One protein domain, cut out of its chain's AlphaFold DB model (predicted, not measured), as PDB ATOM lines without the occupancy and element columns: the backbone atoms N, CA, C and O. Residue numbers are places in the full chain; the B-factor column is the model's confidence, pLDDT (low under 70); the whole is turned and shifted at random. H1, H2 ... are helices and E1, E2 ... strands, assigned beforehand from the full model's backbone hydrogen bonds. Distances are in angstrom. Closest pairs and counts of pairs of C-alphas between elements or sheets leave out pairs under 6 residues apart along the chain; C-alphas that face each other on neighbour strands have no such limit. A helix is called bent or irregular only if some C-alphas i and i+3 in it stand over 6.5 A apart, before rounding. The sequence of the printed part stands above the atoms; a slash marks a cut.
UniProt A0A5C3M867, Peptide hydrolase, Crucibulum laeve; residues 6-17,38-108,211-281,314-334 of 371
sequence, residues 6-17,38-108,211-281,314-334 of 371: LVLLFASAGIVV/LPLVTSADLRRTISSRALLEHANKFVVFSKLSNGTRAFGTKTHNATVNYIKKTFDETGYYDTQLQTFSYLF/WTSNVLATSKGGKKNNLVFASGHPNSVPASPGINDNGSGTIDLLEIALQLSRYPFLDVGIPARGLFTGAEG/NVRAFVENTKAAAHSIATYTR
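AT A GLANCE: This is residues 6 to 17, 38 to 108, 211 to 281 and 314 to 334 of the 371 residues of the protein "Peptide hydrolase" of Crucibulum laeve (UniProt A0A5C3M867). A twisted sheet of four strands has H3 and H4 side by side along one face, and H1, H2 and H5 pack beyond H4, away from the sheet, crossing it at wide angles. H4 sits in the core, between the sheet and this group of helices, while residues 261 to 281 form a long stretch with no named element. The printed part has 175 residues with five named helices and four named strands, in the order E1 H1 H2 H3 E2 E3 E4 H4 H5. The sheet runs E2 E3 E1 E4, mixed, and the class is mixed, helices and strands. The whole is compact and rounded, with a radius of gyration of the C-alphas of 15.5 A and spans of 46 by 34 by 32 A.

HOW THE PARTS SIT: Start at the sheet, where E2, residues 97 to 108, is the antiparallel neighbour of E3, residues 211 to 219; look for N 98 and O 218, 2.7 A apart. E3 is antiparallel to E1, residues 6 to 10, with N 8 and O 217 at 2.8 A. E1 is parallel to the edge strand E4, residues 227 to 232, with N 7 and O 228 at 2.8 A. H3, residues 78 to 93, and H4, residues 243 to 260, are on the same face, making two layers, helices on one face of a sheet. H3 lies over E2 and E3 at a height over the sheet of 8.9 A, and H4 over E1 and E4 at 9.1 A; both run along the strands. Outward, H4 touches H2, residues 52 to 66, at a steep tilt of 51 degrees, closest at the C-alphas of His 58 and Ile 251, 6.5 A. With residues 248 to 256 alone, H4 touches H5, residues 315 to 332, closest at the C-alphas of Asp 252 and Thr 322, 5.1 A. H1, residues 43 to 49, touches H5, closest at the C-alphas of Ser 43 and His 327, 4.8 A. H2 and H3 form a helical hairpin, closest at the C-alphas of Phe 65 and Thr 79, 5.1 A. Every O i to N i+4 pair is within hydrogen-bond range in H1, H2, H3 and H5, and 12 of 14 are in H4.

IN THESE COORDINATES: Find C-alpha 6 at (214.188, 203.622, 187.044), where E1 begins, 13.2 A long. E2 spans 30.7 A and bends by 52 degrees at residue 105; E3 spans 26.0 A and E4 16.5 A. H1 measures 10.2 A, H2 20.7 A and H3 22.1 A. H4 spans 23.1 A and is irregular, but only just: C-alphas 245 and 248 are 6.7 A apart. H5 runs 25.3 A to C-alpha 332 at (215.678, 214.143, 180.724).

THE WHOLE: The C-alphas of Asn 70 and Val 268 are the two farthest apart, 46.5 A. Three cuts leave out residues 18 to 37, 109 to 210 and 282 to 313, with C-alpha gaps of 33.0, 9.3 and 16.9 A. Of the links that are printed whole, H2 to H3 is long. The mean pLDDT of the printed part is 71.6; look for values under 70 at, among others, residues 6 to 17, 219 to 232 and 260 to 281.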
ATOM      1  N   LEU A   6     213.271 202.900 186.152       48.28
ATOM      2  CA  LEU A   6     214.188 203.622 187.044       48.28
ATOM      3  C   LEU A   6     214.835 202.652 188.030       48.28
ATOM      4  O   LEU A   6     214.113 201.917 188.694       48.28
ATOM      5  N   VAL A   7     216.163 202.681 188.134       49.44
ATOM      6  CA  VAL A   7     216.970 201.967 189.129       49.44
ATOM      7  C   VAL A   7     217.737 203.003 189.944       49.44
ATOM      8  O   VAL A   7     218.564 203.744 189.422       49.44
ATOM      9  N   LEU A   8     217.471 203.064 191.237       54.09
ATOM     10  CA  LEU A   8     218.270 203.833 192.183       54.09
ATOM     11  C   LEU A   8     219.230 202.873 192.868       54.09
ATOM     12  O   LEU A   8     218.785 201.844 193.375       54.09
ATOM     13  N   LEU A   9     220.521 203.196 192.879       47.50
ATOM     14  CA  LEU A   9     221.521 202.438 193.630       47.50
ATOM     15  C   LEU A   9     222.125 203.326 194.701       47.50
ATOM     16  O   LEU A   9     222.820 204.286 194.388       47.50
ATOM     17  N   PHE A  10     221.968 202.961 195.960       56.88
ATOM     18  CA  PHE A  10     222.758 203.563 197.026       56.88
ATOM     19  C   PHE A  10     223.993 202.695 197.237       56.88
ATOM     20  O   PHE A  10     223.887 201.629 197.838       56.88
ATOM     21  N   ALA A  11     225.118 203.094 196.635       47.62
ATOM     22  CA  ALA A  11     226.334 202.291 196.547       47.62
ATOM     23  C   ALA A  11     227.305 202.661 197.667       47.62
ATOM     24  O   ALA A  11     227.665 203.824 197.773       47.62
ATOM     25  N   SER A  12     227.773 201.707 198.472       45.09
ATOM     26  CA  SER A  12     228.658 202.014 199.618       45.09
ATOM     27  C   SER A  12     230.162 201.954 199.282       45.09
ATOM     28  O   SER A  12     230.998 202.165 200.155       45.09
ATOM     29  N   ALA A  13     230.515 201.665 198.021       32.88
ATOM     30  CA  ALA A  13     231.874 201.719 197.474       32.88
ATOM     31  C   ALA A  13     231.835 201.896 195.939       32.88
ATOM     32  O   ALA A  13     230.896 201.452 195.278       32.88
ATOM     33  N   GLY A  14     232.834 202.592 195.387       34.06
ATOM     34  CA  GLY A  14     232.871 203.065 194.000       34.06
ATOM     35  C   GLY A  14     232.794 201.977 192.920       34.06
ATOM     36  O   GLY A  14     233.457 200.951 193.004       34.06
ATOM     37  N   ILE A  15     232.024 202.302 191.875       27.95
ATOM     38  CA  ILE A  15     231.843 201.614 190.583       27.95
ATOM     39  C   ILE A  15     231.266 200.193 190.678       27.95
ATOM     40  O   ILE A  15     231.966 199.208 190.879       27.95
ATOM     41  N   VAL A  16     229.973 200.086 190.356       26.78
ATOM     42  CA  VAL A  16     229.333 198.829 189.953       26.78
ATOM     43  C   VAL A  16     228.812 198.999 188.529       26.78
ATOM     44  O   VAL A  16     227.966 199.855 188.261       26.78
ATOM     45  N   VAL A  17     229.314 198.179 187.605       24.84
ATOM     46  CA  VAL A  17     228.712 197.998 186.280       24.84
ATOM     47  C   VAL A  17     227.558 197.018 186.449       24.84
ATOM     48  O   VAL A  17     227.771 195.836 186.713       24.84
ATOM     49  N   LEU A  38     197.442 209.204 187.090       58.34
ATOM     50  CA  LEU A  38     198.134 210.379 187.605       58.34
ATOM     51  C   LEU A  38     198.807 211.140 186.441       58.34
ATOM     52  O   LEU A  38     199.195 210.521 185.450       58.34
ATOM     53  N   PRO A  39     198.950 212.475 186.524       65.81
ATOM     54  CA  PRO A  39     199.531 213.273 185.446       65.81
ATOM     55  C   PRO A  39     201.031 213.004 185.268       65.81
ATOM     56  O   PRO A  39     201.745 212.730 186.234       65.81
ATOM     57  N   LEU A  40     201.522 213.160 184.033       68.19
ATOM     58  CA  LEU A  40     202.954 213.105 183.736       68.19
ATOM     59  C   LEU A  40     203.722 214.131 184.570       68.19
ATOM     60  O   LEU A  40     203.342 215.299 184.657       68.19
ATOM     61  N   VAL A  41     204.854 213.702 185.122       73.56
ATOM     62  CA  VAL A  41     205.747 214.579 185.877       73.56
ATOM     63  C   VAL A  41     206.269 215.722 185.004       73.56
ATOM     64  O   VAL A  41     206.801 215.521 183.911       73.56
ATOM     65  N   THR A  42     206.164 216.951 185.497       82.88
ATOM     66  CA  THR A  42     206.872 218.093 184.916       82.88
ATOM     67  C   THR A  42     207.982 218.537 185.854       82.88
ATOM     68  O   THR A  42     207.893 218.368 187.069       82.88
ATOM     69  N   SER A  43     209.036 219.153 185.311       84.06
ATOM     70  CA  SER A  43     210.085 219.729 186.157       84.06
ATOM     71  C   SER A  43     209.533 220.766 187.140       84.06
ATOM     72  O   SER A  43     210.059 220.902 188.242       84.06
ATOM     73  N   ALA A  44     208.508 221.525 186.750       86.81
ATOM     74  CA  ALA A  44     207.895 222.504 187.633       86.81
ATOM     75  C   ALA A  44     207.152 221.819 188.788       86.81
ATOM     76  O   ALA A  44     207.350 222.206 189.936       86.81
ATOM     77  N   ASP A  45     206.361 220.783 188.497       85.50
ATOM     78  CA  ASP A  45     205.630 220.020 189.516       85.50
ATOM     79  C   ASP A  45     206.580 219.331 190.493       85.50
ATOM     80  O   ASP A  45     206.467 219.541 191.698       85.50
ATOM     81  N   LEU A  46     207.581 218.606 189.986       83.88
ATOM     82  CA  LEU A  46     208.511 217.864 190.836       83.88
ATOM     83  C   LEU A  46     209.403 218.777 191.689       83.88
ATOM     84  O   LEU A  46     209.677 218.487 192.850       83.88
ATOM     85  N   ARG A  47     209.849 219.920 191.157       87.75
ATOM     86  CA  ARG A  47     210.614 220.880 191.968       87.75
ATOM     87  C   ARG A  47     209.772 221.532 193.060       87.75
ATOM     88  O   ARG A  47     210.328 221.908 194.087       87.75
ATOM     89  N   ARG A  48     208.462 221.698 192.843       90.12
ATOM     90  CA  ARG A  48     207.545 222.269 193.843       90.12
ATOM     91  C   ARG A  48     207.289 221.327 195.013       90.12
ATOM     92  O   ARG A  48     206.985 221.813 196.096       90.12
ATOM     93  N   THR A  49     207.405 220.016 194.813       88.62
ATOM     94  CA  THR A  49     207.214 219.048 195.900       88.62
ATOM     95  C   THR A  49     208.412 218.953 196.840       88.62
ATOM     96  O   THR A  49     208.246 218.520 197.974       88.62
ATOM     97  N   ILE A  50     209.600 219.385 196.405       88.94
ATOM     98  CA  ILE A  50     210.807 219.398 197.238       88.94
ATOM     99  C   ILE A  50     210.723 220.533 198.258       88.94
ATOM    100  O   ILE A  50     210.623 221.710 197.897       88.94
ATOM    101  N   SER A  51     210.844 220.180 199.536       91.19
ATOM    102  CA  SER A  51     210.846 221.136 200.642       91.19
ATOM    103  C   SER A  51     212.064 220.952 201.541       91.19
ATOM    104  O   SER A  51     212.494 219.830 201.798       91.19
ATOM    105  N   SER A  52     212.582 222.058 202.083       91.31
ATOM    106  CA  SER A  52     213.641 222.016 203.099       91.31
ATOM    107  C   SER A  52     213.234 221.188 204.315       91.31
ATOM    108  O   SER A  52     214.077 220.527 204.904       91.31
ATOM    109  N   ARG A  53     211.943 221.193 204.674       93.88
ATOM    110  CA  ARG A  53     211.411 220.414 205.795       93.88
ATOM    111  C   ARG A  53     211.644 218.915 205.605       93.88
ATOM    112  O   ARG A  53     212.276 218.314 206.460       93.88
ATOM    113  N   ALA A  54     211.198 218.348 204.483       90.94
ATOM    114  CA  ALA A  54     211.367 216.920 204.200       90.94
ATOM    115  C   ALA A  54     212.855 216.528 204.143       90.94
ATOM    116  O   ALA A  54     213.286 215.572 204.786       90.94
ATOM    117  N   LEU A  55     213.674 217.343 203.469       89.06
ATOM    118  CA  LEU A  55     215.121 217.137 203.397       89.06
ATOM    119  C   LEU A  55     215.786 217.144 204.785       89.06
ATOM    120  O   LEU A  55     216.608 216.280 205.096       89.06
ATOM    121  N   LEU A  56     215.410 218.090 205.649       92.56
ATOM    122  CA  LEU A  56     215.930 218.178 207.014       92.56
ATOM    123  C   LEU A  56     215.400 217.062 207.919       92.56
ATOM    124  O   LEU A  56     216.123 216.619 208.808       92.56
ATOM    125  N   GLU A  57     214.177 216.574 207.719       94.44
ATOM    126  CA  GLU A  57     213.655 215.407 208.441       94.44
ATOM    127  C   GLU A  57     214.511 214.164 208.164       94.44
ATOM    128  O   GLU A  57     214.944 213.492 209.106       94.44
ATOM    129  N   HIS A  58     214.854 213.911 206.897       92.88
ATOM    130  CA  HIS A  58     215.773 212.837 206.514       92.88
ATOM    131  C   HIS A  58     217.194 213.058 207.058       92.88
ATOM    132  O   HIS A  58     217.782 212.136 207.630       92.88
ATOM    133  N   ALA A  59     217.727 214.282 206.974       90.31
ATOM    134  CA  ALA A  59     219.041 214.613 207.534       90.31
ATOM    135  C   ALA A  59     219.097 214.356 209.048       90.31
ATOM    136  O   ALA A  59     220.061 213.776 209.552       90.31
ATOM    137  N   ASN A  60     218.033 214.704 209.778       93.56
ATOM    138  CA  ASN A  60     217.919 214.428 211.209       93.56
ATOM    139  C   ASN A  60     217.921 212.928 211.510       93.56
ATOM    140  O   ASN A  60     218.556 212.511 212.480       93.56
ATOM    141  N   LYS A  61     217.288 212.092 210.674       93.88
ATOM    142  CA  LYS A  61     217.405 210.631 210.814       93.88
ATOM    143  C   LYS A  61     218.849 210.169 210.645       93.88
ATOM    144  O   LYS A  61     219.315 209.381 211.460       93.88
ATOM    145  N   PHE A  62     219.582 210.709 209.673       91.31
ATOM    146  CA  PHE A  62     220.984 210.347 209.429       91.31
ATOM    147  C   PHE A  62     221.906 210.757 210.589       91.31
ATOM    148  O   PHE A  62     222.829 210.010 210.919       91.31
ATOM    149  N   VAL A  63     221.631 211.889 211.249       89.69
ATOM    150  CA  VAL A  63     222.313 212.295 212.494       89.69
ATOM    151  C   VAL A  63     221.954 211.377 213.660       89.69
ATOM    152  O   VAL A  63     222.827 210.980 214.427       89.69
ATOM    153  N   VAL A  64     220.679 211.011 213.816       92.75
ATOM    154  CA  VAL A  64     220.269 210.050 214.853       92.75
ATOM    155  C   VAL A  64     220.967 208.710 214.641       92.75
ATOM    156  O   VAL A  64     221.462 208.128 215.602       92.75
ATOM    157  N   PHE A  65     221.066 208.244 213.393       92.06
ATOM    158  CA  PHE A  65     221.780 207.013 213.081       92.06
ATOM    159  C   PHE A  65     223.267 207.133 213.357       92.06
ATOM    160  O   PHE A  65     223.801 206.194 213.927       92.06
ATOM    161  N   SER A  66     223.926 208.251 213.035       87.50
ATOM    162  CA  SER A  66     225.365 208.402 213.288       87.50
ATOM    163  C   SER A  66     225.710 208.304 214.781       87.50
ATOM    164  O   SER A  66     226.739 207.753 215.161       87.50
ATOM    165  N   LYS A  67     224.799 208.729 215.663       88.56
ATOM    166  CA  LYS A  67     224.955 208.607 217.121       88.56
ATOM    167  C   LYS A  67     224.881 207.169 217.652       88.56
ATOM    168  O   LYS A  67     225.208 206.957 218.813       88.56
ATOM    169  N   LEU A  68     224.488 206.177 216.845       86.06
ATOM    170  CA  LEU A  68     224.435 204.774 217.288       86.06
ATOM    171  C   LEU A  68     225.827 204.115 217.398       86.06
ATOM    172  O   LEU A  68     225.922 203.015 217.942       86.06
ATOM    173  N   SER A  69     226.891 204.737 216.871       72.88
ATOM    174  CA  SER A  69     228.296 204.299 216.975       72.88
ATOM    175  C   SER A  69     229.232 205.469 216.652       72.88
ATOM    176  O   SER A  69     229.371 205.857 215.496       72.88
ATOM    177  N   ASN A  70     229.863 206.036 217.683       81.25
ATOM    178  CA  ASN A  70     230.939 207.036 217.587       81.25
ATOM    179  C   ASN A  70     230.639 208.281 216.723       81.25
ATOM    180  O   ASN A  70     231.551 208.968 216.279       81.25
ATOM    181  N   GLY A  71     229.362 208.607 216.498       84.50
ATOM    182  CA  GLY A  71     228.957 209.821 215.792       84.50
ATOM    183  C   GLY A  71     229.075 209.756 214.266       84.50
ATOM    184  O   GLY A  71     228.818 210.773 213.621       84.50
ATOM    185  N   THR A  72     229.392 208.600 213.672       84.75
ATOM    186  CA  THR A  72     229.637 208.456 212.223       84.75
ATOM    187  C   THR A  72     228.768 207.388 211.574       84.75
ATOM    188  O   THR A  72     228.070 206.634 212.246       84.75
ATOM    189  N   ARG A  73     228.764 207.333 210.240       88.81
ATOM    190  CA  ARG A  73     228.131 206.285 209.425       88.81
ATOM    191  C   ARG A  73     229.176 205.512 208.623       88.81
ATOM    192  O   ARG A  73     228.956 205.211 207.453       88.81
ATOM    193  N   ALA A  74     230.324 205.225 209.235       84.44
ATOM    194  CA  ALA A  74     231.420 204.516 208.582       84.44
ATOM    195  C   ALA A  74     230.982 203.153 208.032       84.44
ATOM    196  O   ALA A  74     230.130 202.481 208.617       84.44
ATOM    197  N   PHE A  75     231.574 202.735 206.913       80.88
ATOM    198  CA  PHE A  75     231.196 201.518 206.193       80.88
ATOM    199  C   PHE A  75     231.010 200.301 207.119       80.88
ATOM    200  O   PHE A  75     231.835 200.027 207.991       80.88
ATOM    201  N   GLY A  76     229.902 199.585 206.913       78.12
ATOM    202  CA  GLY A  76     229.549 198.326 207.581       78.12
ATOM    203  C   GLY A  76     229.343 198.378 209.102       78.12
ATOM    204  O   GLY A  76     229.084 197.350 209.719       78.12
ATOM    205  N   THR A  77     229.398 199.561 209.716       85.31
ATOM    206  CA  THR A  77     229.024 199.754 211.125       85.31
ATOM    207  C   THR A  77     227.510 199.620 211.341       85.31
ATOM    208  O   THR A  77     226.702 199.682 210.405       85.31
ATOM    209  N   LYS A  78     227.089 199.503 212.609       87.75
ATOM    210  CA  LYS A  78     225.667 199.501 212.996       87.75
ATOM    211  C   LYS A  78     224.931 200.751 212.500       87.75
ATOM    212  O   LYS A  78     223.783 200.655 212.071       87.75
ATOM    213  N   THR A  79     225.584 201.910 212.539       87.62
ATOM    214  CA  THR A  79     225.027 203.204 212.111       87.62
ATOM    215  C   THR A  79     224.842 203.262 210.594       87.62
ATOM    216  O   THR A  79     223.806 203.725 210.106       87.62
ATOM    217  N   HIS A  80     225.807 202.732 209.837       85.88
ATOM    218  CA  HIS A  80     225.713 202.615 208.387       85.88
ATOM    219  C   HIS A  80     224.569 201.685 207.978       85.88
ATOM    220  O   HIS A  80     223.687 202.085 207.217       85.88
ATOM    221  N   ASN A  81     224.497 200.490 208.567       87.75
ATOM    222  CA  ASN A  81     223.435 199.529 208.263       87.75
ATOM    223  C   ASN A  81     222.044 200.024 208.707       87.75
ATOM    224  O   ASN A  81     221.053 199.749 208.033       87.75
ATOM    225  N   ALA A  82     221.943 200.827 209.776       91.25
ATOM    226  CA  ALA A  82     220.694 201.505 210.136       91.25
ATOM    227  C   ALA A  82     220.222 202.483 209.043       91.25
ATOM    228  O   ALA A  82     219.027 202.566 208.761       91.25
ATOM    229  N   THR A  83     221.159 203.168 208.384       87.44
ATOM    230  CA  THR A  83     220.872 204.108 207.290       87.44
ATOM    231  C   THR A  83     220.432 203.378 206.021       87.44
ATOM    232  O   THR A  83     219.426 203.749 205.420       87.44
ATOM    233  N   VAL A  84     221.113 202.285 205.662       84.62
ATOM    234  CA  VAL A  84     220.713 201.380 204.565       84.62
ATOM    235  C   VAL A  84     219.294 200.843 204.789       84.62
ATOM    236  O   VAL A  84     218.442 200.933 203.903       84.62
ATOM    237  N   ASN A  85     219.009 200.349 205.997       89.25
ATOM    238  CA  ASN A  85     217.692 199.820 206.357       89.25
ATOM    239  C   ASN A  85     216.602 200.892 206.308       89.25
ATOM    240  O   ASN A  85     215.495 200.615 205.850       89.25
ATOM    241  N   TYR A  86     216.912 202.110 206.755       94.19
ATOM    242  CA  TYR A  86     216.001 203.241 206.666       94.19
ATOM    243  C   TYR A  86     215.626 203.551 205.215       94.19
ATOM    244  O   TYR A  86     214.441 203.566 204.897       94.19
ATOM    245  N   ILE A  87     216.616 203.702 204.328       85.19
ATOM    246  CA  ILE A  87     216.390 203.971 202.899       85.19
ATOM    247  C   ILE A  87     215.516 202.876 202.277       85.19
ATOM    248  O   ILE A  87     214.510 203.177 201.634       85.19
ATOM    249  N   LYS A  88     215.860 201.601 202.501       85.44
ATOM    250  CA  LYS A  88     215.090 200.467 201.972       85.44
ATOM    251  C   LYS A  88     213.644 200.487 202.473       85.44
ATOM    252  O   LYS A  88     212.725 200.413 201.663       85.44
ATOM    253  N   LYS A  89     213.446 200.622 203.789       90.50
ATOM    254  CA  LYS A  89     212.117 200.651 204.412       90.50
ATOM    255  C   LYS A  89     211.272 201.798 203.859       90.50
ATOM    256  O   LYS A  89     210.123 201.583 203.495       90.50
ATOM    257  N   THR A  90     211.856 202.986 203.743       88.56
ATOM    258  CA  THR A  90     211.182 204.161 203.190       88.56
ATOM    259  C   THR A  90     210.758 203.947 201.734       88.56
ATOM    260  O   THR A  90     209.663 204.361 201.364       88.56
ATOM    261  N   PHE A  91     211.546 203.236 200.916       80.75
ATOM    262  CA  PHE A  91     211.103 202.828 199.578       80.75
ATOM    263  C   PHE A  91     210.000 201.771 199.595       80.75
ATOM    264  O   PHE A  91     209.038 201.902 198.836       80.75
ATOM    265  N   ASP A  92     210.113 200.746 200.439       81.56
ATOM    266  CA  ASP A  92     209.111 199.679 200.546       81.56
ATOM    267  C   ASP A  92     207.733 200.234 200.927       81.56
ATOM    268  O   ASP A  92     206.723 199.854 200.332       81.56
ATOM    269  N   GLU A  93     207.700 201.187 201.862       87.56
ATOM    270  CA  GLU A  93     206.483 201.850 202.343       87.56
ATOM    271  C   GLU A  93     205.743 202.624 201.243       87.56
ATOM    272  O   GLU A  93     204.529 202.796 201.330       87.56
ATOM    273  N   THR A  94     206.428 203.036 200.169       79.31
ATOM    274  CA  THR A  94     205.753 203.659 199.014       79.31
ATOM    275  C   THR A  94     204.873 202.676 198.242       79.31
ATOM    276  O   THR A  94     203.995 203.092 197.489       79.31
ATOM    277  N   GLY A  95     205.164 201.372 198.324       74.81
ATOM    278  CA  GLY A  95     204.569 200.346 197.469       74.81
ATOM    279  C   GLY A  95     204.917 200.470 195.977       74.81
ATOM    280  O   GLY A  95     204.488 199.620 195.194       74.81
ATOM    281  N   TYR A  96     205.703 201.475 195.576       73.69
ATOM    282  CA  TYR A  96     205.967 201.847 194.183       73.69
ATOM    283  C   TYR A  96     207.229 201.189 193.600       73.69
ATOM    284  O   TYR A  96     207.332 200.994 192.383       73.69
ATOM    285  N   TYR A  97     208.179 200.818 194.459       70.81
ATOM    286  CA  TYR A  97     209.461 200.228 194.075       70.81
ATOM    287  C   TYR A  97     209.531 198.739 194.437       70.81
ATOM    288  O   TYR A  97     209.037 198.319 195.481       70.81
ATOM    289  N   ASP A  98     210.160 197.950 193.570       74.69
ATOM    290  CA  ASP A  98     210.754 196.661 193.908       74.69
ATOM    291  C   ASP A  98     212.150 196.942 194.466       74.69
ATOM    292  O   ASP A  98     213.027 197.434 193.745       74.69
ATOM    293  N   THR A  99     212.359 196.678 195.753       78.69
ATOM    294  CA  THR A  99     213.650 196.921 196.400       78.69
ATOM    295  C   THR A  99     214.430 195.627 196.600       78.69
ATOM    296  O   THR A  99     213.870 194.577 196.917       78.69
ATOM    297  N   GLN A 100     215.746 195.698 196.432       75.25
ATOM    298  CA  GLN A 100     216.677 194.607 196.694       75.25
ATOM    299  C   GLN A 100     217.870 195.126 197.491       75.25
ATOM    300  O   GLN A 100     218.306 196.265 197.317       75.25
ATOM    301  N   LEU A 101     218.407 194.269 198.355       76.00
ATOM    302  CA  LEU A 101     219.694 194.492 198.996       76.00
ATOM    303  C   LEU A 101     220.742 193.660 198.265       76.00
ATOM    304  O   LEU A 101     220.645 192.435 198.227       76.00
ATOM    305  N   GLN A 102     221.747 194.320 197.698       68.69
ATOM    306  CA  GLN A 102     222.945 193.643 197.210       68.69
ATOM    307  C   GLN A 102     223.986 193.697 198.320       68.69
ATOM    308  O   GLN A 102     224.655 194.713 198.492       68.69
ATOM    309  N   THR A 103     224.071 192.622 199.096       74.69
ATOM    310  CA  THR A 103     225.003 192.495 200.221       74.69
ATOM    311  C   THR A 103     226.393 192.113 199.736       74.69
ATOM    312  O   THR A 103     226.541 191.236 198.887       74.69
ATOM    313  N   PHE A 104     227.411 192.761 200.290       67.44
ATOM    314  CA  PHE A 104     228.814 192.490 200.006       67.44
ATOM    315  C   PHE A 104     229.668 192.790 201.240       67.44
ATOM    316  O   PHE A 104     229.243 193.506 202.153       67.44
ATOM    317  N   SER A 105     230.876 192.238 201.251       71.31
ATOM    318  CA  SER A 105     231.909 192.591 202.214       71.31
ATOM    319  C   SER A 105     232.954 193.501 201.583       71.31
ATOM    320  O   SER A 105     233.185 193.482 200.371       71.31
ATOM    321  N   TYR A 106     233.582 194.317 202.419       61.69
ATOM    322  CA  TYR A 106     234.765 195.081 202.056       61.69
ATOM    323  C   TYR A 106     235.704 195.143 203.257       61.69
ATOM    324  O   TYR A 106     235.238 195.255 204.396       61.69
ATOM    325  N   LEU A 107     237.010 195.110 202.987       59.91
ATOM    326  CA  LEU A 107     238.028 195.286 204.014       59.91
ATOM    327  C   LEU A 107     237.972 196.728 204.523       59.91
ATOM    328  O   LEU A 107     238.383 197.669 203.840       59.91
ATOM    329  N   PHE A 108     237.437 196.901 205.722       66.62
ATOM    330  CA  PHE A 108     237.478 198.165 206.426       66.62
ATOM    331  C   PHE A 108     238.842 198.318 207.095       66.62
ATOM    332  O   PHE A 108     239.305 197.402 207.771       66.62
ATOM    333  N   TRP A 211     230.486 194.003 206.615       77.75
ATOM    334  CA  TRP A 211     229.373 193.669 205.739       77.75
ATOM    335  C   TRP A 211     228.364 194.805 205.680       77.75
ATOM    336  O   TRP A 211     227.966 195.384 206.696       77.75
ATOM    337  N   THR A 212     227.915 195.100 204.467       80.00
ATOM    338  CA  THR A 212     226.805 196.016 204.233       80.00
ATOM    339  C   THR A 212     226.097 195.669 202.931       80.00
ATOM    340  O   THR A 212     226.446 194.697 202.260       80.00
ATOM    341  N   SER A 213     225.086 196.452 202.572       72.50
ATOM    342  CA  SER A 213     224.342 196.261 201.337       72.50
ATOM    343  C   SER A 213     224.228 197.560 200.564       72.50
ATOM    344  O   SER A 213     224.017 198.625 201.141       72.50
ATOM    345  N   ASN A 214     224.266 197.456 199.241       70.25
ATOM    346  CA  ASN A 214     223.690 198.493 198.402       70.25
ATOM    347  C   ASN A 214     222.162 198.350 198.419       70.25
ATOM    348  O   ASN A 214     221.650 197.227 198.371       70.25
ATOM    349  N   VAL A 215     221.434 199.469 198.432       72.81
ATOM    350  CA  VAL A 215     219.977 199.465 198.207       72.81
ATOM    351  C   VAL A 215     219.719 199.699 196.727       72.81
ATOM    352  O   VAL A 215     220.034 200.770 196.209       72.81
ATOM    353  N   LEU A 216     219.135 198.707 196.061       72.38
ATOM    354  CA  LEU A 216     218.622 198.816 194.702       72.38
ATOM    355  C   LEU A 216     217.118 199.044 194.784       72.38
ATOM    356  O   LEU A 216     216.395 198.147 195.204       72.38
ATOM    357  N   ALA A 217     216.633 200.214 194.383       71.06
ATOM    358  CA  ALA A 217     215.201 200.481 194.286       71.06
ATOM    359  C   ALA A 217     214.819 200.641 192.817       71.06
ATOM    360  O   ALA A 217     215.226 201.593 192.151       71.06
ATOM    361  N   THR A 218     214.048 199.686 192.310       71.69
ATOM    362  CA  THR A 218     213.627 199.640 190.914       71.69
ATOM    363  C   THR A 218     212.142 199.944 190.821       71.69
ATOM    364  O   THR A 218     211.354 199.307 191.508       71.69
ATOM    365  N   SER A 219     211.704 200.895 189.997       66.69
ATOM    366  CA  SER A 219     210.262 201.160 189.858       66.69
ATOM    367  C   SER A 219     209.526 199.896 189.386       66.69
ATOM    368  O   SER A 219     209.983 199.241 188.444       66.69
ATOM    369  N   LYS A 220     208.382 199.555 190.001       66.38
ATOM    370  CA  LYS A 220     207.567 198.381 189.617       66.38
ATOM    371  C   LYS A 220     207.047 198.505 188.195       66.38
ATOM    372  O   LYS A 220     207.247 197.621 187.361       66.38
ATOM    373  N   GLY A 221     206.435 199.650 187.918       61.22
ATOM    374  CA  GLY A 221     206.009 200.042 186.587       61.22
ATOM    375  C   GLY A 221     207.179 200.488 185.723       61.22
ATOM    376  O   GLY A 221     208.306 200.698 186.187       61.22
ATOM    377  N   GLY A 222     206.894 200.654 184.439       62.56
ATOM    378  CA  GLY A 222     207.932 200.987 183.495       62.56
ATOM    379  C   GLY A 222     208.735 199.740 183.187       62.56
ATOM    380  O   GLY A 222     208.429 198.606 183.560       62.56
ATOM    381  N   LYS A 223     209.657 199.942 182.285       55.66
ATOM    382  CA  LYS A 223     209.825 199.021 181.217       55.66
ATOM    383  C   LYS A 223     211.321 198.543 181.229       55.66
ATOM    384  O   LYS A 223     212.252 199.312 181.354       55.66
ATOM    385  N   LYS A 224     211.631 197.252 181.388       59.91
ATOM    386  CA  LYS A 224     212.893 196.901 182.110       59.91
ATOM    387  C   LYS A 224     214.225 197.082 181.341       59.91
ATOM    388  O   LYS A 224     215.280 196.880 181.928       59.91
ATOM    389  N   ASN A 225     214.218 197.454 180.056       57.34
ATOM    390  CA  ASN A 225     215.411 197.468 179.191       57.34
ATOM    391  C   ASN A 225     215.848 198.850 178.684       57.34
ATOM    392  O   ASN A 225     216.586 198.960 177.707       57.34
ATOM    393  N   ASN A 226     215.417 199.905 179.350       54.69
ATOM    394  CA  ASN A 226     215.949 201.244 179.166       54.69
ATOM    395  C   ASN A 226     215.977 201.826 180.576       54.69
ATOM    396  O   ASN A 226     214.959 201.831 181.242       54.69
ATOM    397  N   LEU A 227     217.141 202.128 181.130       57.31
ATOM    398  CA  LEU A 227     217.242 202.358 182.568       57.31
ATOM    399  C   LEU A 227     217.657 203.786 182.861       57.31
ATOM    400  O   LEU A 227     218.568 204.323 182.234       57.31
ATOM    401  N   VAL A 228     216.986 204.382 183.838       64.25
ATOM    402  CA  VAL A 228     217.513 205.543 184.542       64.25
ATOM    403  C   VAL A 228     218.321 205.031 185.713       64.25
ATOM    404  O   VAL A 228     217.785 204.252 186.493       64.25
ATOM    405  N   PHE A 229     219.550 205.511 185.879       63.25
ATOM    406  CA  PHE A 229     220.343 205.188 187.052       63.25
ATOM    407  C   PHE A 229     220.760 206.453 187.794       63.25
ATOM    408  O   PHE A 229     221.428 207.318 187.225       63.25
ATOM    409  N   ALA A 230     220.378 206.560 189.063       67.88
ATOM    410  CA  ALA A 230     220.868 207.608 189.950       67.88
ATOM    411  C   ALA A 230     221.382 206.983 191.250       67.88
ATOM    412  O   ALA A 230     220.807 206.017 191.753       67.88
ATOM    413  N   SER A 231     222.508 207.497 191.747       66.12
ATOM    414  CA  SER A 231     223.248 206.864 192.834       66.12
ATOM    415  C   SER A 231     223.930 207.870 193.752       66.12
ATOM    416  O   SER A 231     224.391 208.914 193.292       66.12
ATOM    417  N   GLY A 232     223.982 207.525 195.037       69.06
ATOM    418  CA  GLY A 232     224.721 208.199 196.105       69.06
ATOM    419  C   GLY A 232     225.256 207.155 197.091       69.06
ATOM    420  O   GLY A 232     224.879 205.984 196.989       69.06
ATOM    421  N   HIS A 233     226.128 207.547 198.021       71.94
ATOM    422  CA  HIS A 233     226.665 206.625 199.028       71.94
ATOM    423  C   HIS A 233     226.214 207.010 200.445       71.94
ATOM    424  O   HIS A 233     226.399 208.156 200.856       71.94
ATOM    425  N   PRO A 234     225.605 206.079 201.205       79.12
ATOM    426  CA  PRO A 234     225.021 206.401 202.507       79.12
ATOM    427  C   PRO A 234     226.043 206.422 203.655       79.12
ATOM    428  O   PRO A 234     225.747 206.956 204.734       79.12
ATOM    429  N   ASN A 235     227.230 205.844 203.444       74.81
ATOM    430  CA  ASN A 235     228.317 205.854 204.416       74.81
ATOM    431  C   ASN A 235     229.013 207.218 204.496       74.81
ATOM    432  O   ASN A 235     229.038 207.982 203.531       74.81
ATOM    433  N   SER A 236     229.628 207.465 205.649       79.75
ATOM    434  CA  SER A 236     230.610 208.528 205.870       79.75
ATOM    435  C   SER A 236     232.008 207.934 206.082       79.75
ATOM    436  O   SER A 236     232.192 206.711 206.036       79.75
ATOM    437  N   VAL A 237     232.998 208.791 206.338       80.62
ATOM    438  CA  VAL A 237     234.296 208.375 206.892       80.62
ATOM    439  C   VAL A 237     234.217 208.179 208.419       80.62
ATOM    440  O   VAL A 237     233.338 208.763 209.059       80.62
ATOM    441  N   PRO A 238     235.143 207.421 209.038       75.25
ATOM    442  CA  PRO A 238     235.144 207.179 210.487       75.25
ATOM    443  C   PRO A 238     235.298 208.420 211.369       75.25
ATOM    444  O   PRO A 238     234.869 208.398 212.517       75.25
ATOM    445  N   ALA A 239     235.841 209.512 210.825       75.50
ATOM    446  CA  ALA A 239     236.050 210.771 211.542       75.50
ATOM    447  C   ALA A 239     234.871 211.763 211.451       75.50
ATOM    448  O   ALA A 239     234.907 212.824 212.078       75.50
ATOM    449  N   SER A 240     233.846 211.471 210.642       79.19
ATOM    450  CA  SER A 240     232.793 212.435 210.310       79.19
ATOM    451  C   SER A 240     231.389 211.823 210.317       79.19
ATOM    452  O   SER A 240     231.206 210.701 209.831       79.19
ATOM    453  N   PRO A 241     230.357 212.560 210.776       81.19
ATOM    454  CA  PRO A 241     228.967 212.187 210.547       81.19
ATOM    455  C   PRO A 241     228.585 212.161 209.062       81.19
ATOM    456  O   PRO A 241     227.626 211.479 208.720       81.19
ATOM    457  N   GLY A 242     229.293 212.863 208.175       80.12
ATOM    458  CA  GLY A 242     229.093 212.809 206.725       80.12
ATOM    459  C   GLY A 242     227.729 213.311 206.261       80.12
ATOM    460  O   GLY A 242     227.101 212.686 205.402       80.12
ATOM    461  N   ILE A 243     227.157 214.328 206.913       85.12
ATOM    462  CA  ILE A 243     225.827 214.827 206.526       85.12
ATOM    463  C   ILE A 243     225.904 215.555 205.192       85.12
ATOM    464  O   ILE A 243     225.042 215.332 204.348       85.12
ATOM    465  N   ASN A 244     226.933 216.362 204.971       78.44
ATOM    466  CA  ASN A 244     227.205 216.935 203.667       78.44
ATOM    467  C   ASN A 244     227.805 215.871 202.731       78.44
ATOM    468  O   ASN A 244     227.288 215.701 201.628       78.44
ATOM    469  N   ASP A 245     228.785 215.085 203.205       73.19
ATOM    470  CA  ASP A 245     229.468 214.038 202.426       73.19
ATOM    471  C   ASP A 245     229.180 212.601 202.917       73.19
ATOM    472  O   ASP A 245     229.735 212.128 203.908       73.19
ATOM    473  N   ASN A 246     228.319 211.821 202.266       71.06
ATOM    474  CA  ASN A 246     227.409 212.151 201.161       71.06
ATOM    475  C   ASN A 246     225.957 211.937 201.605       71.06
ATOM    476  O   ASN A 246     225.106 211.413 200.877       71.06
ATOM    477  N   GLY A 247     225.676 212.308 202.859       75.56
ATOM    478  CA  GLY A 247     224.327 212.286 203.407       75.56
ATOM    479  C   GLY A 247     223.379 213.118 202.547       75.56
ATOM    480  O   GLY A 247     222.319 212.628 202.179       75.56
ATOM    481  N   SER A 248     223.793 214.323 202.155       77.62
ATOM    482  CA  SER A 248     222.994 215.268 201.378       77.62
ATOM    483  C   SER A 248     222.628 214.712 199.999       77.62
ATOM    484  O   SER A 248     221.446 214.631 199.688       77.62
ATOM    485  N   GLY A 249     223.588 214.207 199.216       75.12
ATOM    486  CA  GLY A 249     223.309 213.602 197.909       75.12
ATOM    487  C   GLY A 249     222.491 212.308 198.005       75.12
ATOM    488  O   GLY A 249     221.632 212.038 197.164       75.12
ATOM    489  N   THR A 250     222.682 211.524 199.070       78.75
ATOM    490  CA  THR A 250     221.837 210.355 199.363       78.75
ATOM    491  C   THR A 250     220.396 210.766 199.687       78.75
ATOM    492  O   THR A 250     219.449 210.155 199.187       78.75
ATOM    493  N   ILE A 251     220.210 211.812 200.495       80.88
ATOM    494  CA  ILE A 251     218.893 212.336 200.867       80.88
ATOM    495  C   ILE A 251     218.212 213.002 199.670       80.88
ATOM    496  O   ILE A 251     217.013 212.807 199.493       80.88
ATOM    497  N   ASP A 252     218.959 213.714 198.821       80.88
ATOM    498  CA  ASP A 252     218.453 214.287 197.571       80.88
ATOM    499  C   ASP A 252     217.782 213.203 196.728       80.88
ATOM    500  O   ASP A 252     216.633 213.339 196.313       80.88
ATOM    501  N   LEU A 253     218.487 212.091 196.506       76.19
ATOM    502  CA  LEU A 253     217.974 210.978 195.714       76.19
ATOM    503  C   LEU A 253     216.805 210.265 196.389       76.19
ATOM    504  O   LEU A 253     215.857 209.895 195.695       76.19
ATOM    505  N   LEU A 254     216.855 210.087 197.712       76.56
ATOM    506  CA  LEU A 254     215.749 209.521 198.482       76.56
ATOM    507  C   LEU A 254     214.485 210.376 198.328       76.56
ATOM    508  O   LEU A 254     213.447 209.860 197.922       76.56
ATOM    509  N   GLU A 255     214.581 211.681 198.585       80.81
ATOM    510  CA  GLU A 255     213.444 212.602 198.543       80.81
ATOM    511  C   GLU A 255     212.896 212.752 197.125       80.81
ATOM    512  O   GLU A 255     211.685 212.674 196.918       80.81
ATOM    513  N   ILE A 256     213.767 212.892 196.116       76.06
ATOM    514  CA  ILE A 256     213.328 212.925 194.717       76.06
ATOM    515  C   ILE A 256     212.515 211.671 194.414       76.06
ATOM    516  O   ILE A 256     211.400 211.782 193.914       76.06
ATOM    517  N   ALA A 257     213.036 210.497 194.759       71.19
ATOM    518  CA  ALA A 257     212.389 209.223 194.489       71.19
ATOM    519  C   ALA A 257     211.073 209.021 195.259       71.19
ATOM    520  O   ALA A 257     210.123 208.456 194.704       71.19
ATOM    521  N   LEU A 258     210.970 209.524 196.489       69.94
ATOM    522  CA  LEU A 258     209.708 209.576 197.227       69.94
ATOM    523  C   LEU A 258     208.680 210.440 196.501       69.94
ATOM    524  O   LEU A 258     207.552 209.996 196.280       69.94
ATOM    525  N   GLN A 259     209.069 211.630 196.043       74.94
ATOM    526  CA  GLN A 259     208.169 212.488 195.273       74.94
ATOM    527  C   GLN A 259     207.820 211.881 193.908       74.94
ATOM    528  O   GLN A 259     206.683 212.020 193.458       74.94
ATOM    529  N   LEU A 260     208.734 211.130 193.279       68.50
ATOM    530  CA  LEU A 260     208.455 210.419 192.026       68.50
ATOM    531  C   LEU A 260     207.340 209.377 192.169       68.50
ATOM    532  O   LEU A 260     206.620 209.154 191.204       68.50
ATOM    533  N   SER A 261     207.138 208.778 193.347       61.50
ATOM    534  CA  SER A 261     206.037 207.818 193.559       61.50
ATOM    535  C   SER A 261     204.643 208.428 193.330       61.50
ATOM    536  O   SER A 261     203.673 207.710 193.098       61.50
ATOM    537  N   ARG A 262     204.546 209.765 193.350       66.00
ATOM    538  CA  ARG A 262     203.310 210.540 193.170       66.00
ATOM    539  C   ARG A 262     203.047 210.937 191.715       66.00
ATOM    540  O   ARG A 262     201.991 211.502 191.432       66.00
ATOM    541  N   TYR A 263     203.978 210.652 190.800       57.56
ATOM    542  CA  TYR A 263     203.874 210.983 189.379       57.56
ATOM    543  C   TYR A 263     204.325 209.795 188.507       57.56
ATOM    544  O   TYR A 263     205.478 209.374 188.586       57.56
ATOM    545  N   PRO A 264     203.481 209.242 187.623       52.25
ATOM    546  CA  PRO A 264     203.860 208.128 186.775       52.25
ATOM    547  C   PRO A 264     204.715 208.635 185.609       52.25
ATOM    548  O   PRO A 264     204.230 209.149 184.607       52.25
ATOM    549  N   PHE A 265     206.018 208.382 185.693       50.41
ATOM    550  CA  PHE A 265     206.956 208.411 184.555       50.41
ATOM    551  C   PHE A 265     206.614 207.358 183.475       50.41
ATOM    552  O   PHE A 265     207.249 207.285 182.419       50.41
ATOM    553  N   LEU A 266     205.625 206.511 183.776       41.78
ATOM    554  CA  LEU A 266     205.348 205.210 183.187       41.78
ATOM    555  C   LEU A 266     204.819 205.272 181.748       41.78
ATOM    556  O   LEU A 266     204.999 204.306 181.008       41.78
ATOM    557  N   ASP A 267     204.270 206.412 181.321       39.69
ATOM    558  CA  ASP A 267     203.570 206.501 180.034       39.69
ATOM    559  C   ASP A 267     204.445 206.966 178.860       39.69
ATOM    560  O   ASP A 267     203.997 206.911 177.716       39.69
ATOM    561  N   VAL A 268     205.694 207.405 179.087       40.41
ATOM    562  CA  VAL A 268     206.479 208.043 178.001       40.41
ATOM    563  C   VAL A 268     207.953 207.615 177.868       40.41
ATOM    564  O   VAL A 268     208.540 207.835 176.814       40.41
ATOM    565  N   GLY A 269     208.548 206.907 178.838       39.47
ATOM    566  CA  GLY A 269     209.784 206.117 178.654       39.47
ATOM    567  C   GLY A 269     211.106 206.858 178.371       39.47
ATOM    568  O   GLY A 269     211.603 206.809 177.243       39.47
ATOM    569  N   ILE A 270     211.744 207.450 179.391       43.34
ATOM    570  CA  ILE A 270     212.888 208.352 179.177       43.34
ATOM    571  C   ILE A 270     213.968 208.318 180.333       43.34
ATOM    572  O   ILE A 270     213.582 208.087 181.478       43.34
ATOM    573  N   PRO A 271     215.294 208.507 180.064       32.44
ATOM    574  CA  PRO A 271     216.469 208.387 180.988       32.44
ATOM    575  C   PRO A 271     216.741 209.483 182.067       32.44
ATOM    576  O   PRO A 271     216.199 210.575 182.011       32.44
ATOM    577  N   ALA A 272     217.658 209.231 183.026       37.47
ATOM    578  CA  ALA A 272     218.188 210.243 183.965       37.47
ATOM    579  C   ALA A 272     219.599 209.937 184.517       37.47
ATOM    580  O   ALA A 272     220.140 208.848 184.314       37.47
ATOM    581  N   ARG A 273     220.177 210.946 185.189       32.72
ATOM    582  CA  ARG A 273     221.581 211.073 185.619       32.72
ATOM    583  C   ARG A 273     221.647 211.759 186.994       32.72
ATOM    584  O   ARG A 273     220.862 212.672 187.241       32.72
ATOM    585  N   GLY A 274     222.572 211.341 187.860       34.72
ATOM    586  CA  GLY A 274     222.818 211.961 189.171       34.72
ATOM    587  C   GLY A 274     223.771 213.159 189.104       34.72
ATOM    588  O   GLY A 274     224.630 213.222 188.221       34.72
ATOM    589  N   LEU A 275     223.615 214.096 190.041       34.25
ATOM    590  CA  LEU A 275     224.461 215.278 190.204       34.25
ATOM    591  C   LEU A 275     225.243 215.140 191.518       34.25
ATOM    592  O   LEU A 275     224.636 214.990 192.572       34.25
ATOM    593  N   PHE A 276     226.574 215.162 191.443       37.84
ATOM    594  CA  PHE A 276     227.458 215.182 192.611       37.84
ATOM    595  C   PHE A 276     227.937 216.617 192.827       37.84
ATOM    596  O   PHE A 276     228.530 217.211 191.922       37.84
ATOM    597  N   THR A 277     227.697 217.177 194.008       40.50
ATOM    598  CA  THR A 277     228.329 218.429 194.425       40.50
ATOM    599  C   THR A 277     229.755 218.104 194.855       40.50
ATOM    600  O   THR A 277     229.986 217.349 195.794       40.50
ATOM    601  N   GLY A 278     230.738 218.608 194.110       39.00
ATOM    602  CA  GLY A 278     232.144 218.426 194.462       39.00
ATOM    603  C   GLY A 278     232.446 219.086 195.808       39.00
ATOM    604  O   GLY A 278     232.263 220.293 195.944       39.00
ATOM    605  N   ALA A 279     232.903 218.301 196.781       44.62
ATOM    606  CA  ALA A 279     233.270 218.775 198.118       44.62
ATOM    607  C   ALA A 279     234.758 219.170 198.238       44.62
ATOM    608  O   ALA A 279     235.196 219.688 199.261       44.62
ATOM    609  N   GLU A 280     235.542 218.956 197.177       48.62
ATOM    610  CA  GLU A 280     236.996 219.111 197.198       48.62
ATOM    611  C   GLU A 280     237.456 220.405 196.504       48.62
ATOM    612  O   GLU A 280     237.137 220.666 195.338       48.62
ATOM    613  N   GLY A 281     238.256 221.206 197.210       52.38
ATOM    614  CA  GLY A 281     238.963 222.359 196.651       52.38
ATOM    615  C   GLY A 281     239.132 223.512 197.635       52.38
ATOM    616  O   GLY A 281     238.404 223.624 198.619       52.38
ATOM    617  N   ASN A 314     224.376 223.808 204.452       81.31
ATOM    618  CA  ASN A 314     223.782 224.911 203.704       81.31
ATOM    619  C   ASN A 314     222.425 224.485 203.123       81.31
ATOM    620  O   ASN A 314     222.335 223.958 202.015       81.31
ATOM    621  N   VAL A 315     221.349 224.739 203.872       86.06
ATOM    622  CA  VAL A 315     219.985 224.304 203.518       86.06
ATOM    623  C   VAL A 315     219.506 224.888 202.187       86.06
ATOM    624  O   VAL A 315     218.773 224.227 201.453       86.06
ATOM    625  N   ARG A 316     219.925 226.111 201.838       80.94
ATOM    626  CA  ARG A 316     219.570 226.710 200.546       80.94
ATOM    627  C   ARG A 316     220.226 225.943 199.403       80.94
ATOM    628  O   ARG A 316     219.529 225.560 198.470       80.94
ATOM    629  N   ALA A 317     221.535 225.712 199.488       73.69
ATOM    630  CA  ALA A 317     222.261 224.943 198.486       73.69
ATOM    631  C   ALA A 317     221.710 223.518 198.380       73.69
ATOM    632  O   ALA A 317     221.509 223.044 197.270       73.69
ATOM    633  N   PHE A 318     221.376 222.893 199.513       80.25
ATOM    634  CA  PHE A 318     220.747 221.576 199.559       80.25
ATOM    635  C   PHE A 318     219.450 221.552 198.743       80.25
ATOM    636  O   PHE A 318     219.366 220.824 197.763       80.25
ATOM    637  N   VAL A 319     218.492 222.438 199.044       81.56
ATOM    638  CA  VAL A 319     217.211 222.521 198.316       81.56
ATOM    639  C   VAL A 319     217.399 222.820 196.826       81.56
ATOM    640  O   VAL A 319     216.720 222.221 195.992       81.56
ATOM    641  N   GLU A 320     218.269 223.769 196.474       76.38
ATOM    642  CA  GLU A 320     218.518 224.117 195.070       76.38
ATOM    643  C   GLU A 320     219.167 222.954 194.314       76.38
ATOM    644  O   GLU A 320     218.782 222.671 193.179       76.38
ATOM    645  N   ASN A 321     220.075 222.223 194.961       72.25
ATOM    646  CA  ASN A 321     220.709 221.042 194.397       72.25
ATOM    647  C   ASN A 321     219.700 219.909 194.177       72.25
ATOM    648  O   ASN A 321     219.610 219.378 193.066       72.25
ATOM    649  N   THR A 322     218.849 219.623 195.171       79.38
ATOM    650  CA  THR A 322     217.755 218.656 195.024       79.38
ATOM    651  C   THR A 322     216.836 219.056 193.869       79.38
ATOM    652  O   THR A 322     216.444 218.226 193.051       79.38
ATOM    653  N   LYS A 323     216.491 220.346 193.756       82.44
ATOM    654  CA  LYS A 323     215.635 220.859 192.678       82.44
ATOM    655  C   LYS A 323     216.312 220.792 191.313       82.44
ATOM    656  O   LYS A 323     215.623 220.532 190.326       82.44
ATOM    657  N   ALA A 324     217.621 221.006 191.230       72.44
ATOM    658  CA  ALA A 324     218.395 220.864 190.001       72.44
ATOM    659  C   ALA A 324     218.479 219.394 189.558       72.44
ATOM    660  O   ALA A 324     218.269 219.089 188.378       72.44
ATOM    661  N   ALA A 325     218.689 218.471 190.500       74.75
ATOM    662  CA  ALA A 325     218.633 217.035 190.252       74.75
ATOM    663  C   ALA A 325     217.224 216.602 189.810       74.75
ATOM    664  O   ALA A 325     217.078 215.945 188.781       74.75
ATOM    665  N   ALA A 326     216.172 217.066 190.489       79.56
ATOM    666  CA  ALA A 326     214.785 216.844 190.085       79.56
ATOM    667  C   ALA A 326     214.453 217.441 188.715       79.56
ATOM    668  O   ALA A 326     213.745 216.814 187.930       79.56
ATOM    669  N   HIS A 327     214.951 218.638 188.395       81.31
ATOM    670  CA  HIS A 327     214.799 219.226 187.067       81.31
ATOM    671  C   HIS A 327     215.456 218.352 186.009       81.31
ATOM    672  O   HIS A 327     214.820 218.061 185.000       81.31
ATOM    673  N   SER A 328     216.691 217.921 186.252       72.19
ATOM    674  CA  SER A 328     217.434 217.059 185.337       72.19
ATOM    675  C   SER A 328     216.704 215.739 185.131       72.19
ATOM    676  O   SER A 328     216.487 215.346 183.990       72.19
ATOM    677  N   ILE A 329     216.241 215.109 186.215       75.12
ATOM    678  CA  ILE A 329     215.437 213.890 186.157       75.12
ATOM    679  C   ILE A 329     214.159 214.155 185.370       75.12
ATOM    680  O   ILE A 329     214.019 213.596 184.301       75.12
ATOM    681  N   ALA A 330     213.287 215.076 185.777       75.88
ATOM    682  CA  ALA A 330     212.015 215.314 185.087       75.88
ATOM    683  C   ALA A 330     212.152 215.789 183.623       75.88
ATOM    684  O   ALA A 330     211.262 215.543 182.808       75.88
ATOM    685  N   THR A 331     213.229 216.502 183.280       74.88
ATOM    686  CA  THR A 331     213.489 216.996 181.916       74.88
ATOM    687  C   THR A 331     214.008 215.878 181.035       74.88
ATOM    688  O   THR A 331     213.430 215.587 179.984       74.88
ATOM    689  N   TYR A 332     215.076 215.219 181.485       69.88
ATOM    690  CA  TYR A 332     215.678 214.143 180.724       69.88
ATOM    691  C   TYR A 332     214.874 212.882 180.783       69.88
ATOM    692  O   TYR A 332     215.100 212.091 179.895       69.88
ATOM    693  N   THR A 333     213.911 212.743 181.700       68.12
ATOM    694  CA  THR A 333     212.857 211.738 181.653       68.12
ATOM    695  C   THR A 333     211.648 212.204 180.833       68.12
ATOM    696  O   THR A 333     210.582 211.620 180.975       68.12
ATOM    697  N   ARG A 334     211.746 213.241 179.998       71.19
ATOM    698  CA  ARG A 334     210.734 213.587 178.979       71.19
ATOM    699  C   ARG A 334     211.287 213.665 177.572       71.19
ATOM    700  O   ARG A 334     210.585 213.340 176.619       71.19
TER     701      ARG A 334